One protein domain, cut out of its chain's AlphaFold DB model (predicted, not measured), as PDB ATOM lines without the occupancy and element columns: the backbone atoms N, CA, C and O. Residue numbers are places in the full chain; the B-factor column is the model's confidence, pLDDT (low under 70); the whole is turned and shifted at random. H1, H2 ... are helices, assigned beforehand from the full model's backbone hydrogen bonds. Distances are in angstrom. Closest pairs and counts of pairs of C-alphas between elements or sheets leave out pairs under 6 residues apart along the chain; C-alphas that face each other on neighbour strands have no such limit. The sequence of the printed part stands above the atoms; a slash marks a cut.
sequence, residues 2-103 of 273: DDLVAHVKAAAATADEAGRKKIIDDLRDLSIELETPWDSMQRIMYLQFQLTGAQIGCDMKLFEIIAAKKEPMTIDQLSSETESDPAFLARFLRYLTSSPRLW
ATOM      1  N   ASP A   2      12.348  22.243 -16.078       90.88
ATOM      2  CA  ASP A   2      12.368  23.709 -16.213       90.88
ATOM      3  C   ASP A   2      11.125  24.275 -16.912       90.88
ATOM      4  O   ASP A   2      10.537  25.232 -16.413       90.88
ATOM      5  N   ASP A   3      10.639  23.614 -17.968       95.00
ATOM      6  CA  ASP A   3       9.392  24.009 -18.638       95.00
ATOM      7  C   ASP A   3       8.172  23.914 -17.712       95.00
ATOM      8  O   ASP A   3       7.321  24.799 -17.710       95.00
ATOM      9  N   LEU A   4       8.076  22.867 -16.886       93.00
ATOM     10  CA  LEU A   4       6.974  22.708 -15.932       93.00
ATOM     11  C   LEU A   4       7.022  23.806 -14.861       93.00
ATOM     12  O   LEU A   4       6.005  24.424 -14.557       93.00
ATOM     13  N   VAL A   5       8.214  24.098 -14.337       94.00
ATOM     14  CA  VAL A   5       8.424  25.184 -13.372       94.00
ATOM     15  C   VAL A   5       8.073  26.539 -13.989       94.00
ATOM     16  O   VAL A   5       7.444  27.365 -13.325       94.00
ATOM     17  N   ALA A   6       8.440  26.779 -15.249       95.38
ATOM     18  CA  ALA A   6       8.093  28.001 -15.966       95.38
ATOM     19  C   ALA A   6       6.573  28.151 -16.131       95.38
ATOM     20  O   ALA A   6       6.039  29.220 -15.830       95.38
ATOM     21  N   HIS A   7       5.864  27.083 -16.510       95.38
ATOM     22  CA  HIS A   7       4.402  27.093 -16.612       95.38
ATOM     23  C   HIS A   7       3.723  27.372 -15.267       95.38
ATOM     24  O   HIS A   7       2.827  28.209 -15.198       95.38
ATOM     25  N   VAL A   8       4.176  26.732 -14.186       95.50
ATOM     26  CA  VAL A   8       3.645  26.968 -12.834       95.50
ATOM     27  C   VAL A   8       3.863  28.418 -12.401       95.50
ATOM     28  O   VAL A   8       2.946  29.051 -11.882       95.50
ATOM     29  N   LYS A   9       5.056  28.978 -12.645       95.00
ATOM     30  CA  LYS A   9       5.348  30.388 -12.342       95.00
ATOM     31  C   LYS A   9       4.469  31.341 -13.149       95.00
ATOM     32  O   LYS A   9       3.980  32.314 -12.584       95.00
ATOM     33  N   ALA A  10       4.254  31.059 -14.433       95.75
ATOM     34  CA  ALA A  10       3.375  31.857 -15.281       95.75
ATOM     35  C   ALA A  10       1.920  31.810 -14.785       95.75
ATOM     36  O   ALA A  10       1.302  32.859 -14.632       95.75
ATOM     37  N   ALA A  11       1.410  30.620 -14.446       94.56
ATOM     38  CA  ALA A  11       0.073  30.453 -13.880       94.56
ATOM     39  C   ALA A  11      -0.085  31.202 -12.545       94.56
ATOM     40  O   ALA A  11      -1.078  31.895 -12.334       94.56
ATOM     41  N   ALA A  12       0.915  31.114 -11.663       94.38
ATOM     42  CA  ALA A  12       0.908  31.811 -10.381       94.38
ATOM     43  C   ALA A  12       0.984  33.341 -10.527       94.38
ATOM     44  O   ALA A  12       0.429  34.051  -9.694       94.38
ATOM     45  N   ALA A  13       1.650  33.857 -11.567       95.31
ATOM     46  CA  ALA A  13       1.784  35.296 -11.807       95.31
ATOM     47  C   ALA A  13       0.464  35.971 -12.212       95.31
ATOM     48  O   ALA A  13       0.301  37.167 -11.986       95.31
ATOM     49  N   THR A  14      -0.467  35.220 -12.804       94.81
ATOM     50  CA  THR A  14      -1.778  35.731 -13.234       94.81
ATOM     51  C   THR A  14      -2.926  35.316 -12.314       94.81
ATOM     52  O   THR A  14      -4.063  35.711 -12.556       94.81
ATOM     53  N   ALA A  15      -2.658  34.488 -11.303       94.75
ATOM     54  CA  ALA A  15      -3.675  33.994 -10.384       94.75
ATOM     55  C   ALA A  15      -4.064  35.051  -9.339       94.75
ATOM     56  O   ALA A  15      -3.222  35.805  -8.848       94.75
ATOM     57  N   ASP A  16      -5.340  35.055  -8.956       91.50
ATOM     58  CA  ASP A  16      -5.803  35.740  -7.752       91.50
ATOM     59  C   ASP A  16      -5.373  34.975  -6.483       91.50
ATOM     60  O   ASP A  16      -4.683  33.952  -6.539       91.50
ATOM     61  N   GLU A  17      -5.746  35.471  -5.303       87.88
ATOM     62  CA  GLU A  17      -5.332  34.860  -4.037       87.88
ATOM     63  C   GLU A  17      -5.787  33.397  -3.905       87.88
ATOM     64  O   GLU A  17      -4.995  32.535  -3.501       87.88
ATOM     65  N   ALA A  18      -7.036  33.113  -4.282       90.62
ATOM     66  CA  ALA A  18      -7.613  31.777  -4.223       90.62
ATOM     67  C   ALA A  18      -6.905  30.822  -5.195       90.62
ATOM     68  O   ALA A  18      -6.496  29.728  -4.800       90.62
ATOM     69  N   GLY A  19      -6.685  31.255  -6.440       94.75
ATOM     70  CA  GLY A  19      -5.944  30.497  -7.444       94.75
ATOM     71  C   GLY A  19      -4.500  30.237  -7.022       94.75
ATOM     72  O   GLY A  19      -4.024  29.104  -7.114       94.75
ATOM     73  N   ARG A  20      -3.811  31.244  -6.468       93.69
ATOM     74  CA  ARG A  20      -2.450  31.093  -5.934       93.69
ATOM     75  C   ARG A  20      -2.402  30.058  -4.808       93.69
ATOM     76  O   ARG A  20      -1.486  29.238  -4.790       93.69
ATOM     77  N   LYS A  21      -3.363  30.082  -3.876       91.69
ATOM     78  CA  LYS A  21      -3.442  29.104  -2.779       91.69
ATOM     79  C   LYS A  21      -3.672  27.693  -3.309       91.69
ATOM     80  O   LYS A  21      -2.940  26.789  -2.925       91.69
ATOM     81  N   LYS A  22      -4.591  27.534  -4.265       95.00
ATOM     82  CA  LYS A  22      -4.836  26.244  -4.913       95.00
ATOM     83  C   LYS A  22      -3.572  25.684  -5.573       95.00
ATOM     84  O   LYS A  22      -3.261  24.519  -5.381       95.00
ATOM     85  N   ILE A  23      -2.814  26.512  -6.300       95.88
ATOM     86  CA  ILE A  23      -1.542  26.091  -6.911       95.88
ATOM     87  C   ILE A  23      -0.557  25.594  -5.841       95.88
ATOM     88  O   ILE A  23       0.111  24.586  -6.047       95.88
ATOM     89  N   ILE A  24      -0.449  26.287  -4.701       93.94
ATOM     90  CA  ILE A  24       0.431  25.873  -3.596       93.94
ATOM     91  C   ILE A  24       0.007  24.513  -3.034       93.94
ATOM     92  O   ILE A  24       0.871  23.658  -2.827       93.94
ATOM     93  N   ASP A  25      -1.291  24.326  -2.794       94.75
ATOM     94  CA  ASP A  25      -1.839  23.088  -2.241       94.75
ATOM     95  C   ASP A  25      -1.639  21.920  -3.224       94.75
ATOM     96  O   ASP A  25      -1.025  20.921  -2.856       94.75
ATOM     97  N   ASP A  26      -1.989  22.095  -4.504       96.38
ATOM     98  CA  ASP A  26      -1.812  21.071  -5.546       96.38
ATOM     99  C   ASP A  26      -0.334  20.653  -5.701       96.38
ATOM    100  O   ASP A  26      -0.021  19.472  -5.835       96.38
ATOM    101  N   LEU A  27       0.606  21.608  -5.676       95.19
ATOM    102  CA  LEU A  27       2.041  21.304  -5.770       95.19
ATOM    103  C   LEU A  27       2.565  20.582  -4.529       95.19
ATOM    104  O   LEU A  27       3.474  19.754  -4.631       95.19
ATOM    105  N   ARG A  28       2.033  20.916  -3.350       93.56
ATOM    106  CA  ARG A  28       2.385  20.241  -2.102       93.56
ATOM    107  C   ARG A  28       1.881  18.803  -2.113       93.56
ATOM    108  O   ARG A  28       2.652  17.919  -1.747       93.56
ATOM    109  N   ASP A  29       0.646  18.588  -2.537       95.62
ATOM    110  CA  ASP A  29       0.038  17.262  -2.599       95.62
ATOM    111  C   ASP A  29       0.742  16.400  -3.647       95.62
ATOM    112  O   ASP A  29       1.206  15.312  -3.316       95.62
ATOM    113  N   LEU A  30       0.992  16.935  -4.847       96.06
ATOM    114  CA  LEU A  30       1.784  16.251  -5.872       96.06
ATOM    115  C   LEU A  30       3.195  15.899  -5.373       96.06
ATOM    116  O   LEU A  30       3.700  14.815  -5.647       96.06
ATOM    117  N   SER A  31       3.844  16.793  -4.616       94.06
ATOM    118  CA  SER A  31       5.144  16.488  -4.010       94.06
ATOM    119  C   SER A  31       5.063  15.305  -3.049       94.06
ATOM    120  O   SER A  31       6.021  14.547  -2.997       94.06
ATOM    121  N   ILE A  32       3.972  15.164  -2.289       95.25
ATOM    122  CA  ILE A  32       3.765  14.052  -1.353       95.25
ATOM    123  C   ILE A  32       3.427  12.765  -2.117       95.25
ATOM    124  O   ILE A  32       3.938  11.708  -1.766       95.25
ATOM    125  N   GLU A  33       2.616  12.838  -3.172       96.88
ATOM    126  CA  GLU A  33       2.257  11.683  -4.009       96.88
ATOM    127  C   GLU A  33       3.467  11.044  -4.702       96.88
ATOM    128  O   GLU A  33       3.485   9.838  -4.942       96.88
ATOM    129  N   LEU A  34       4.482  11.849  -5.019       96.69
ATOM    130  CA  LEU A  34       5.716  11.394  -5.659       96.69
ATOM    131  C   LEU A  34       6.756  10.840  -4.669       96.69
ATOM    132  O   LEU A  34       7.757  10.274  -5.112       96.69
ATOM    133  N   GLU A  35       6.564  11.011  -3.357       97.19
ATOM    134  CA  GLU A  35       7.504  10.517  -2.346       97.19
ATOM    135  C   GLU A  35       7.518   8.984  -2.305       97.19
ATOM    136  O   GLU A  35       6.482   8.318  -2.257       97.19
ATOM    137  N   THR A  36       8.714   8.398  -2.230       98.06
ATOM    138  CA  THR A  36       8.838   7.011  -1.775       98.06
ATOM    139  C   THR A  36       8.580   6.930  -0.262       98.06
ATOM    140  O   THR A  36       8.710   7.935   0.444       98.06
ATOM    141  N   PRO A  37       8.319   5.735   0.305       97.56
ATOM    142  CA  PRO A  37       8.204   5.584   1.758       97.56
ATOM    143  C   PRO A  37       9.428   6.108   2.527       97.56
ATOM    144  O   PRO A  37       9.295   6.631   3.635       97.56
ATOM    145  N   TRP A  38      10.623   5.994   1.936       95.12
ATOM    146  CA  TRP A  38      11.853   6.527   2.513       95.12
ATOM    147  C   TRP A  38      11.859   8.058   2.539       95.12
ATOM    148  O   TRP A  38      12.189   8.648   3.571       95.12
ATOM    149  N   ASP A  39      11.447   8.700   1.444       95.81
ATOM    150  CA  ASP A  39      11.379  10.162   1.355       95.81
ATOM    151  C   ASP A  39      10.382  10.727   2.370       95.81
ATOM    152  O   ASP A  39      10.708  11.659   3.111       95.81
ATOM    153  N   SER A  40       9.205  10.101   2.495       95.56
ATOM    154  CA  SER A  40       8.212  10.484   3.500       95.56
ATOM    155  C   SER A  40       8.735  10.323   4.926       95.56
ATOM    156  O   SER A  40       8.546  11.221   5.750       95.56
ATOM    157  N   MET A  41       9.426   9.217   5.229       95.44
ATOM    158  CA  MET A  41      10.038   9.003   6.543       95.44
ATOM    159  C   MET A  41      11.046  10.114   6.868       95.44
ATOM    160  O   MET A  41      10.948  10.733   7.928       95.44
ATOM    161  N   GLN A  42      11.971  10.416   5.951       92.00
ATOM    162  CA  GLN A  42      12.956  11.487   6.130       92.00
ATOM    163  C   GLN A  42      12.270  12.846   6.326       92.00
ATOM    164  O   GLN A  42      12.589  13.569   7.273       92.00
ATOM    165  N   ARG A  43      11.277  13.181   5.487       91.19
ATOM    166  CA  ARG A  43      10.520  14.434   5.608       91.19
ATOM    167  C   ARG A  43       9.879  14.569   6.985       91.19
ATOM    168  O   ARG A  43      10.005  15.630   7.588       91.19
ATOM    169  N   ILE A  44       9.196  13.528   7.468       92.06
ATOM    170  CA  ILE A  44       8.492  13.537   8.759       92.06
ATOM    171  C   ILE A  44       9.485  13.659   9.920       92.06
ATOM    172  O   ILE A  44       9.299  14.509  10.792       92.06
ATOM    173  N   MET A  45      10.559  12.864   9.914       90.38
ATOM    174  CA  MET A  45      11.574  12.881  10.974       90.38
ATOM    175  C   MET A  45      12.255  14.249  11.115       90.38
ATOM    176  O   MET A  45      12.594  14.658  12.223       90.38
ATOM    177  N   TYR A  46      12.424  14.984  10.015       88.69
ATOM    178  CA  TYR A  46      13.101  16.280  10.022       88.69
ATOM    179  C   TYR A  46      12.206  17.492  10.312       88.69
ATOM    180  O   TYR A  46      12.727  18.604  10.431       88.69
ATOM    181  N   LEU A  47      10.889  17.318  10.485       87.31
ATOM    182  CA  LEU A  47       9.972  18.437  10.755       87.31
ATOM    183  C   LEU A  47      10.351  19.219  12.020       87.31
ATOM    184  O   LEU A  47      10.321  20.450  12.020       87.31
ATOM    185  N   GLN A  48      10.766  18.525  13.081       86.62
ATOM    186  CA  GLN A  48      11.122  19.163  14.353       86.62
ATOM    187  C   GLN A  48      12.368  20.050  14.231       86.62
ATOM    188  O   GLN A  48      12.460  21.097  14.879       86.62
ATOM    189  N   PHE A  49      13.306  19.682  13.355       88.81
ATOM    190  CA  PHE A  49      14.499  20.488  13.115       88.81
ATOM    191  C   PHE A  49      14.163  21.813  12.444       88.81
ATOM    192  O   PHE A  49      14.802  22.811  12.760       88.81
ATOM    193  N   GLN A  50      13.144  21.851  11.579       88.00
ATOM    194  CA  GLN A  50      12.742  23.092  10.916       88.00
ATOM    195  C   GLN A  50      12.288  24.127  11.947       88.00
ATOM    196  O   GLN A  50      12.812  25.238  11.979       88.00
ATOM    197  N   LEU A  51      11.376  23.744  12.844       88.31
ATOM    198  CA  LEU A  51      10.902  24.647  13.893       88.31
ATOM    199  C   LEU A  51      12.031  25.042  14.860       88.31
ATOM    200  O   LEU A  51      12.143  26.209  15.224       88.31
ATOM    201  N   THR A  52      12.911  24.098  15.205       91.81
ATOM    202  CA  THR A  52      14.086  24.361  16.054       91.81
ATOM    203  C   THR A  52      15.034  25.372  15.406       91.81
ATOM    204  O   THR A  52      15.458  26.330  16.046       91.81
ATOM    205  N   GLY A  53      15.352  25.199  14.121       91.25
ATOM    206  CA  GLY A  53      16.208  26.123  13.383       91.25
ATOM    207  C   GLY A  53      15.580  27.505  13.231       91.25
ATOM    208  O   GLY A  53      16.265  28.509  13.396       91.25
ATOM    209  N   ALA A  54      14.270  27.577  12.990       89.81
ATOM    210  CA  ALA A  54      13.551  28.846  12.982       89.81
ATOM    211  C   ALA A  54      13.643  29.546  14.351       89.81
ATOM    212  O   ALA A  54      13.974  30.727  14.417       89.81
ATOM    213  N   GLN A  55      13.438  28.812  15.449       91.94
ATOM    214  CA  GLN A  55      13.529  29.367  16.799       91.94
ATOM    215  C   GLN A  55      14.938  29.886  17.121       91.94
ATOM    216  O   GLN A  55      15.069  31.015  17.587       91.94
ATOM    217  N   ILE A  56      15.989  29.116  16.810       93.31
ATOM    218  CA  ILE A  56      17.384  29.548  17.003       93.31
ATOM    219  C   ILE A  56      17.664  30.827  16.206       93.31
ATOM    220  O   ILE A  56      18.220  31.781  16.743       93.31
ATOM    221  N   GLY A  57      17.239  30.882  14.939       91.25
ATOM    222  CA  GLY A  57      17.424  32.075  14.115       91.25
ATOM    223  C   GLY A  57      16.686  33.304  14.663       91.25
ATOM    224  O   GLY A  57      17.220  34.410  14.594       91.25
ATOM    225  N   CYS A  58      15.504  33.123  15.264       90.44
ATOM    226  CA  CYS A  58      14.785  34.190  15.967       90.44
ATOM    227  C   CYS A  58      15.496  34.641  17.252       90.44
ATOM    228  O   CYS A  58      15.558  35.842  17.516       90.44
ATOM    229  N   ASP A  59      16.025  33.708  18.047       91.69
ATOM    230  CA  ASP A  59      16.727  34.019  19.300       91.69
ATOM    231  C   ASP A  59      18.039  34.774  19.034       91.69
ATOM    232  O   ASP A  59      18.350  35.736  19.734       91.69
ATOM    233  N   MET A  60      18.741  34.424  17.953       93.12
ATOM    234  CA  MET A  60      19.949  35.117  17.484       93.12
ATOM    235  C   MET A  60      19.663  36.420  16.720       93.12
ATOM    236  O   MET A  60      20.597  37.067  16.254       93.12
ATOM    237  N   LYS A  61      18.386  36.781  16.506       90.88
ATOM    238  CA  LYS A  61      17.955  37.882  15.617       90.88
ATOM    239  C   LYS A  61      18.528  37.789  14.193       90.88
ATOM    240  O   LYS A  61      18.587  38.780  13.468       90.88
ATOM    241  N   LEU A  62      18.920  36.589  13.764       90.88
ATOM    242  CA  LEU A  62      19.626  36.345  12.508       90.88
ATOM    243  C   LEU A  62      18.812  36.832  11.303       90.88
ATOM    244  O   LEU A  62      19.345  37.490  10.413       90.88
ATOM    245  N   PHE A  63      17.510  36.536  11.289       87.50
ATOM    246  CA  PHE A  63      16.628  36.928  10.190       87.50
ATOM    247  C   PHE A  63      16.420  38.444  10.118       87.50
ATOM    248  O   PHE A  63      16.387  38.993   9.021       87.50
ATOM    249  N   GLU A  64      16.329  39.126  11.265       87.56
ATOM    250  CA  GLU A  64      16.192  40.587  11.341       87.56
ATOM    251  C   GLU A  64      17.461  41.281  10.828       87.56
ATOM    252  O   GLU A  64      17.380  42.186   9.997       87.56
ATOM    253  N   ILE A  65      18.635  40.807  11.264       89.56
ATOM    254  CA  ILE A  65      19.942  41.322  10.833       89.56
ATOM    255  C   ILE A  65      20.096  41.183   9.316       89.56
ATOM    256  O   ILE A  65      20.442  42.153   8.644       89.56
ATOM    257  N   ILE A  66      19.805  39.999   8.768       86.75
ATOM    258  CA  ILE A  66      19.908  39.752   7.324       86.75
ATOM    259  C   ILE A  66      18.889  40.602   6.556       86.75
ATOM    260  O   ILE A  66      19.257  41.233   5.571       86.75
ATOM    261  N   ALA A  67      17.629  40.663   7.001       84.69
ATOM    262  CA  ALA A  67      16.582  41.427   6.321       84.69
ATOM    263  C   ALA A  67      16.854  42.943   6.306       84.69
ATOM    264  O   ALA A  67      16.464  43.631   5.362       84.69
ATOM    265  N   ALA A  68      17.536  43.470   7.326       86.94
ATOM    266  CA  ALA A  68      17.915  44.879   7.397       86.94
ATOM    267  C   ALA A  68      19.044  45.256   6.419       86.94
ATOM    268  O   ALA A  68      19.224  46.438   6.105       86.94
ATOM    269  N   LYS A  69      19.821  44.284   5.932       84.19
ATOM    270  CA  LYS A  69      20.988  44.520   5.075       84.19
ATOM    271  C   LYS A  69      20.604  44.274   3.618       84.19
ATOM    272  O   LYS A  69      19.990  43.275   3.268       84.19
ATOM    273  N   LYS A  70      20.974  45.209   2.739       77.19
ATOM    274  CA  LYS A  70      20.678  45.130   1.295       77.19
ATOM    275  C   LYS A  70      21.745  44.377   0.493       77.19
ATOM    276  O   LYS A  70      21.576  44.189  -0.707       77.19
ATOM    277  N   GLU A  71      22.830  43.964   1.145       86.38
ATOM    278  CA  GLU A  71      23.995  43.339   0.521       86.38
ATOM    279  C   GLU A  71      24.367  42.033   1.239       86.38
ATOM    280  O   GLU A  71      24.096  41.900   2.438       86.38
ATOM    281  N   PRO A  72      24.991  41.067   0.536       88.62
ATOM    282  CA  PRO A  72      25.485  39.842   1.153       88.62
ATOM    283  C   PRO A  72      26.458  40.125   2.305       88.62
ATOM    284  O   PRO A  72      27.352  40.959   2.178       88.62
ATOM    285  N   MET A  73      26.320  39.383   3.403       92.81
ATOM    286  CA  MET A  73      27.226  39.458   4.551       92.81
ATOM    287  C   MET A  73      28.153  38.243   4.603       92.81
ATOM    288  O   MET A  73      27.753  37.126   4.266       92.81
ATOM    289  N   THR A  74      29.384  38.444   5.068       95.06
ATOM    290  CA  THR A  74      30.305  37.340   5.363       95.06
ATOM    291  C   THR A  74      29.921  36.634   6.666       95.06
ATOM    292  O   THR A  74      29.196  37.177   7.503       95.06
ATOM    293  N   ILE A  75      30.446  35.419   6.864       96.06
ATOM    294  CA  ILE A  75      30.279  34.690   8.129       96.06
ATOM    295  C   ILE A  75      30.820  35.511   9.300       96.06
ATOM    296  O   ILE A  75      30.135  35.608  10.309       96.06
ATOM    297  N   ASP A  76      31.987  36.143   9.166       97.19
ATOM    298  CA  ASP A  76      32.593  36.920  10.255       97.19
ATOM    299  C   ASP A  76      31.742  38.140  10.635       97.19
ATOM    300  O   ASP A  76      31.538  38.411  11.817       97.19
ATOM    301  N   GLN A  77      31.173  38.834   9.642       95.50
ATOM    302  CA  GLN A  77      30.265  39.960   9.877       95.50
ATOM    303  C   GLN A  77      29.002  39.516  10.621       95.50
ATOM    304  O   GLN A  77      28.633  40.119  11.625       95.50
ATOM    305  N   LEU A  78      28.349  38.445  10.155       94.75
ATOM    306  CA  LEU A  78      27.151  37.920  10.814       94.75
ATOM    307  C   LEU A  78      27.459  37.352  12.203       94.75
ATOM    308  O   LEU A  78      26.654  37.511  13.115       94.75
ATOM    309  N   SER A  79      28.615  36.716  12.382       96.75
ATOM    310  CA  SER A  79      29.059  36.172  13.672       96.75
ATOM    311  C   SER A  79      29.221  37.284  14.701       96.75
ATOM    312  O   SER A  79      28.746  37.149  15.823       96.75
ATOM    313  N   SER A  80      29.805  38.417  14.292       96.56
ATOM    314  CA  SER A  80      29.927  39.601  15.144       96.56
ATOM    315  C   SER A  80      28.569  40.202  15.521       96.56
ATOM    316  O   SER A  80      28.399  40.606  16.663       96.56
ATOM    317  N   GLU A  81      27.616  40.284  14.588       95.25
ATOM    318  CA  GLU A  81      26.289  40.886  14.829       95.25
ATOM    319  C   GLU A  81      25.362  39.971  15.653       95.25
ATOM    320  O   GLU A  81      24.459  40.445  16.334       95.25
ATOM    321  N   THR A  82      25.573  38.655  15.584       95.25
ATOM    322  CA  THR A  82      24.771  37.644  16.302       95.25
ATOM    323  C   THR A  82      25.430  37.131  17.580       95.25
ATOM    324  O   THR A  82      24.856  36.265  18.237       95.25
ATOM    325  N   GLU A  83      26.631  37.618  17.905       96.69
ATOM    326  CA  GLU A  83      27.448  37.152  19.034       96.69
ATOM    327  C   GLU A  83      27.636  35.621  19.033       96.69
ATOM    328  O   GLU A  83      27.511  34.951  20.059       96.69
ATOM    329  N   SER A  84      27.916  35.044  17.858       97.00
ATOM    330  CA  SER A  84      28.033  33.593  17.674       97.00
ATOM    331  C   SER A  84      29.381  33.159  17.109       97.00
ATOM    332  O   SER A  84      30.061  33.915  16.418       97.00
ATOM    333  N   ASP A  85      29.770  31.911  17.383       98.06
ATOM    334  CA  ASP A  85      31.008  31.352  16.842       98.06
ATOM    335  C   ASP A  85      30.922  31.193  15.311       98.06
ATOM    336  O   ASP A  85      30.007  30.515  14.820       98.06
ATOM    337  N   PRO A  86      31.914  31.672  14.533       97.62
ATOM    338  CA  PRO A  86      31.903  31.572  13.070       97.62
ATOM    339  C   PRO A  86      31.712  30.152  12.532       97.62
ATOM    340  O   PRO A  86      30.979  29.922  11.566       97.62
ATOM    341  N   ALA A  87      32.332  29.163  13.179       97.81
ATOM    342  CA  ALA A  87      32.202  27.763  12.786       97.81
ATOM    343  C   ALA A  87      30.786  27.212  13.032       97.81
ATOM    344  O   ALA A  87      30.275  26.436  12.217       97.81
ATOM    345  N   PHE A  88      30.145  27.610  14.136       97.06
ATOM    346  CA  PHE A  88      28.755  27.263  14.417       97.06
ATOM    347  C   PHE A  88      27.830  27.927  13.399       97.06
ATOM    348  O   PHE A  88      27.056  27.228  12.740       97.06
ATOM    349  N   LEU A  89      27.969  29.241  13.202       96.88
ATOM    350  CA  LEU A  89      27.123  30.000  12.293       96.88
ATOM    351  C   LEU A  89      27.222  29.471  10.857       96.88
ATOM    352  O   LEU A  89      26.202  29.288  10.199       96.88
ATOM    353  N   ALA A  90      28.421  29.124  10.385       96.44
ATOM    354  CA  ALA A  90      28.595  28.516   9.069       96.44
ATOM    355  C   ALA A  90      27.834  27.185   8.925       96.44
ATOM    356  O   ALA A  90      27.209  26.938   7.893       96.44
ATOM    357  N   ARG A  91      27.854  26.315   9.946       95.75
ATOM    358  CA  ARG A  91      27.084  25.055   9.941       95.75
ATOM    359  C   ARG A  91      25.583  25.319   9.986       95.75
ATOM    360  O   ARG A  91      24.829  24.657   9.276       95.75
ATOM    361  N   PHE A  92      25.171  26.284  10.799       93.69
ATOM    362  CA  PHE A  92      23.777  26.652  10.961       93.69
ATOM    363  C   PHE A  92      23.198  27.254   9.677       93.69
ATOM    364  O   PHE A  92      22.158  26.801   9.210       93.69
ATOM    365  N   LEU A  93      23.914  28.170   9.019       92.00
ATOM    366  CA  LEU A  93      23.508  28.733   7.731       92.00
ATOM    367  C   LEU A  93      23.449  27.660   6.639       92.00
ATOM    368  O   LEU A  93      22.490  27.653   5.877       92.00
ATOM    369  N   ARG A  94      24.385  26.696   6.594       92.69
ATOM    370  CA  ARG A  94      24.275  25.541   5.675       92.69
ATOM    371  C   ARG A  94      22.980  24.764   5.907       92.69
ATOM    372  O   ARG A  94      22.255  24.507   4.947       92.69
ATOM    373  N   TYR A  95      22.669  24.441   7.165       90.50
ATOM    374  CA  TYR A  95      21.416  23.775   7.522       90.50
ATOM    375  C   TYR A  95      20.207  24.588   7.064       90.50
ATOM    376  O   TYR A  95      19.369  24.070   6.326       90.50
ATOM    377  N   LEU A  96      20.152  25.871   7.430       87.12
ATOM    378  CA  LEU A  96      19.073  26.740   7.003       87.12
ATOM    379  C   LEU A  96      18.975  26.687   5.475       87.12
ATOM    380  O   LEU A  96      17.884  26.483   4.956       87.12
ATOM    381  N   THR A  97      20.064  26.892   4.712       85.75
ATOM    382  CA  THR A  97      20.028  26.974   3.224       85.75
ATOM    383  C   THR A  97      19.551  25.691   2.561       85.75
ATOM    384  O   THR A  97      18.922  25.752   1.508       85.75
ATOM    385  N   SER A  98      19.778  24.541   3.198       85.44
ATOM    386  CA  SER A  98      19.255  23.257   2.725       85.44
ATOM    387  C   SER A  98      17.730  23.143   2.848       85.44
ATOM    388  O   SER A  98      17.113  22.341   2.152       85.44
ATOM    389  N   SER A  99      17.108  23.973   3.691       75.25
ATOM    390  CA  SER A  99      15.662  24.046   3.886       75.25
ATOM    391  C   SER A  99      15.152  25.440   3.493       75.25
ATOM    392  O   SER A  99      14.967  26.307   4.350       75.25
ATOM    393  N   PRO A 100      14.874  25.695   2.198       60.34
ATOM    394  CA  PRO A 100      14.445  27.015   1.718       60.34
ATOM    395  C   PRO A 100      13.152  27.522   2.382       60.34
ATOM    396  O   PRO A 100      12.891  28.725   2.389       60.34
ATOM    397  N   ARG A 101      12.374  26.625   3.009       62.09
ATOM    398  CA  ARG A 101      11.196  26.961   3.827       62.09
ATOM    399  C   ARG A 101      11.535  27.823   5.051       62.09
ATOM    400  O   ARG A 101      10.666  28.549   5.516       62.09
ATOM    401  N   LEU A 102      12.776  27.774   5.543       60.19
ATOM    402  CA  LEU A 102      13.236  28.551   6.699       60.19
ATOM    403  C   LEU A 102      13.699  29.969   6.340       60.19
ATOM    404  O   LEU A 102      13.700  30.835   7.205       60.19
ATOM    405  N   TRP A 103      14.072  30.230   5.083       53.88
ATOM    406  CA  TRP A 103      14.643  31.527   4.682       53.88
ATOM    407  C   TRP A 103      13.617  32.566   4.292       53.88
ATOM    408  O   TRP A 103      13.865  33.757   4.444       53.88
TER     409      TRP A 103
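Overview. This is residues 2 to 103 of the 273 residues of an uncharacterized protein of Monilinia fructigena (UniProt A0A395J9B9). The chain makes a wide, open U: the longest helix, H2, forms one arm as a hairpin with H1, H3 lies at the turn, and the other arm is a loose cluster of H4, H5, H6 and H7. H2 is apart from H4 to H7, with open space between the arms. The printed part has 102 residues with seven named helices, H1 to H7 in chain order, and no named strand: all helix. It is loose, with a radius of gyration of the C-alphas of 17.4 A and spans of 42 by 35 by 24 A.

Along the chain. Find C-alpha 17 at (-5.332, 34.860, -4.037); from there H2, residues 17 to 33, runs 24.4 A. Before it, H1, residues 2 to 14, begins at (12.368, 23.709, -16.213) and spans 18.8 A. After it come H3, residues 37 to 45, and H4, residues 47 to 59, 19.0 A long. Then look for H5, residues 62 to 68, H6, residues 75 to 82, and H7, residues 86 to 98, which runs 18.3 A to C-alpha 98 at (19.255, 23.257, 2.725).

Arrangement. Start at H2: its residues 19 to 23 alone touch H1, in a hairpin at a shallow tilt of 27 degrees, with the closest C-alphas, Ala 12 and Arg 20, 5.6 A apart. H2 and H3 are close but not clearly touching, with closest C-alphas Ile 32 and Ser 40 at 7.5 A. H3 and H4 meet only through their link. H4 and H7 are close but not clearly touching, with the C-alphas of Gly 53 and Leu 96 closest at 7.0 A. H7 touches H6 with residues 86 to 90 alone, about perpendicular at 84 degrees; Ser 79 and Pro 86 have the closest C-alphas, 5.4 A. H5 touches H6, about perpendicular at 83 degrees, closest at the C-alphas of Leu 62 and Thr 82, 6.5 A. Every O i to N i+4 pair is within hydrogen-bond range in H1, H2, H3, H5, H6 and H7, and 8 of 9 are in H4.

Size, cuts and confidence. The C-alphas farthest apart, Thr 14 and Asp 85, are 44.7 A apart. Residues 2 to 7, which belong to H1, and residues 67 to 72 stand free. The printed part has no cut; no link is long, and the one from H5 to H6 is short but not tight. The mean pLDDT of the printed part is 91.3, and residues 100 to 103 are under 70.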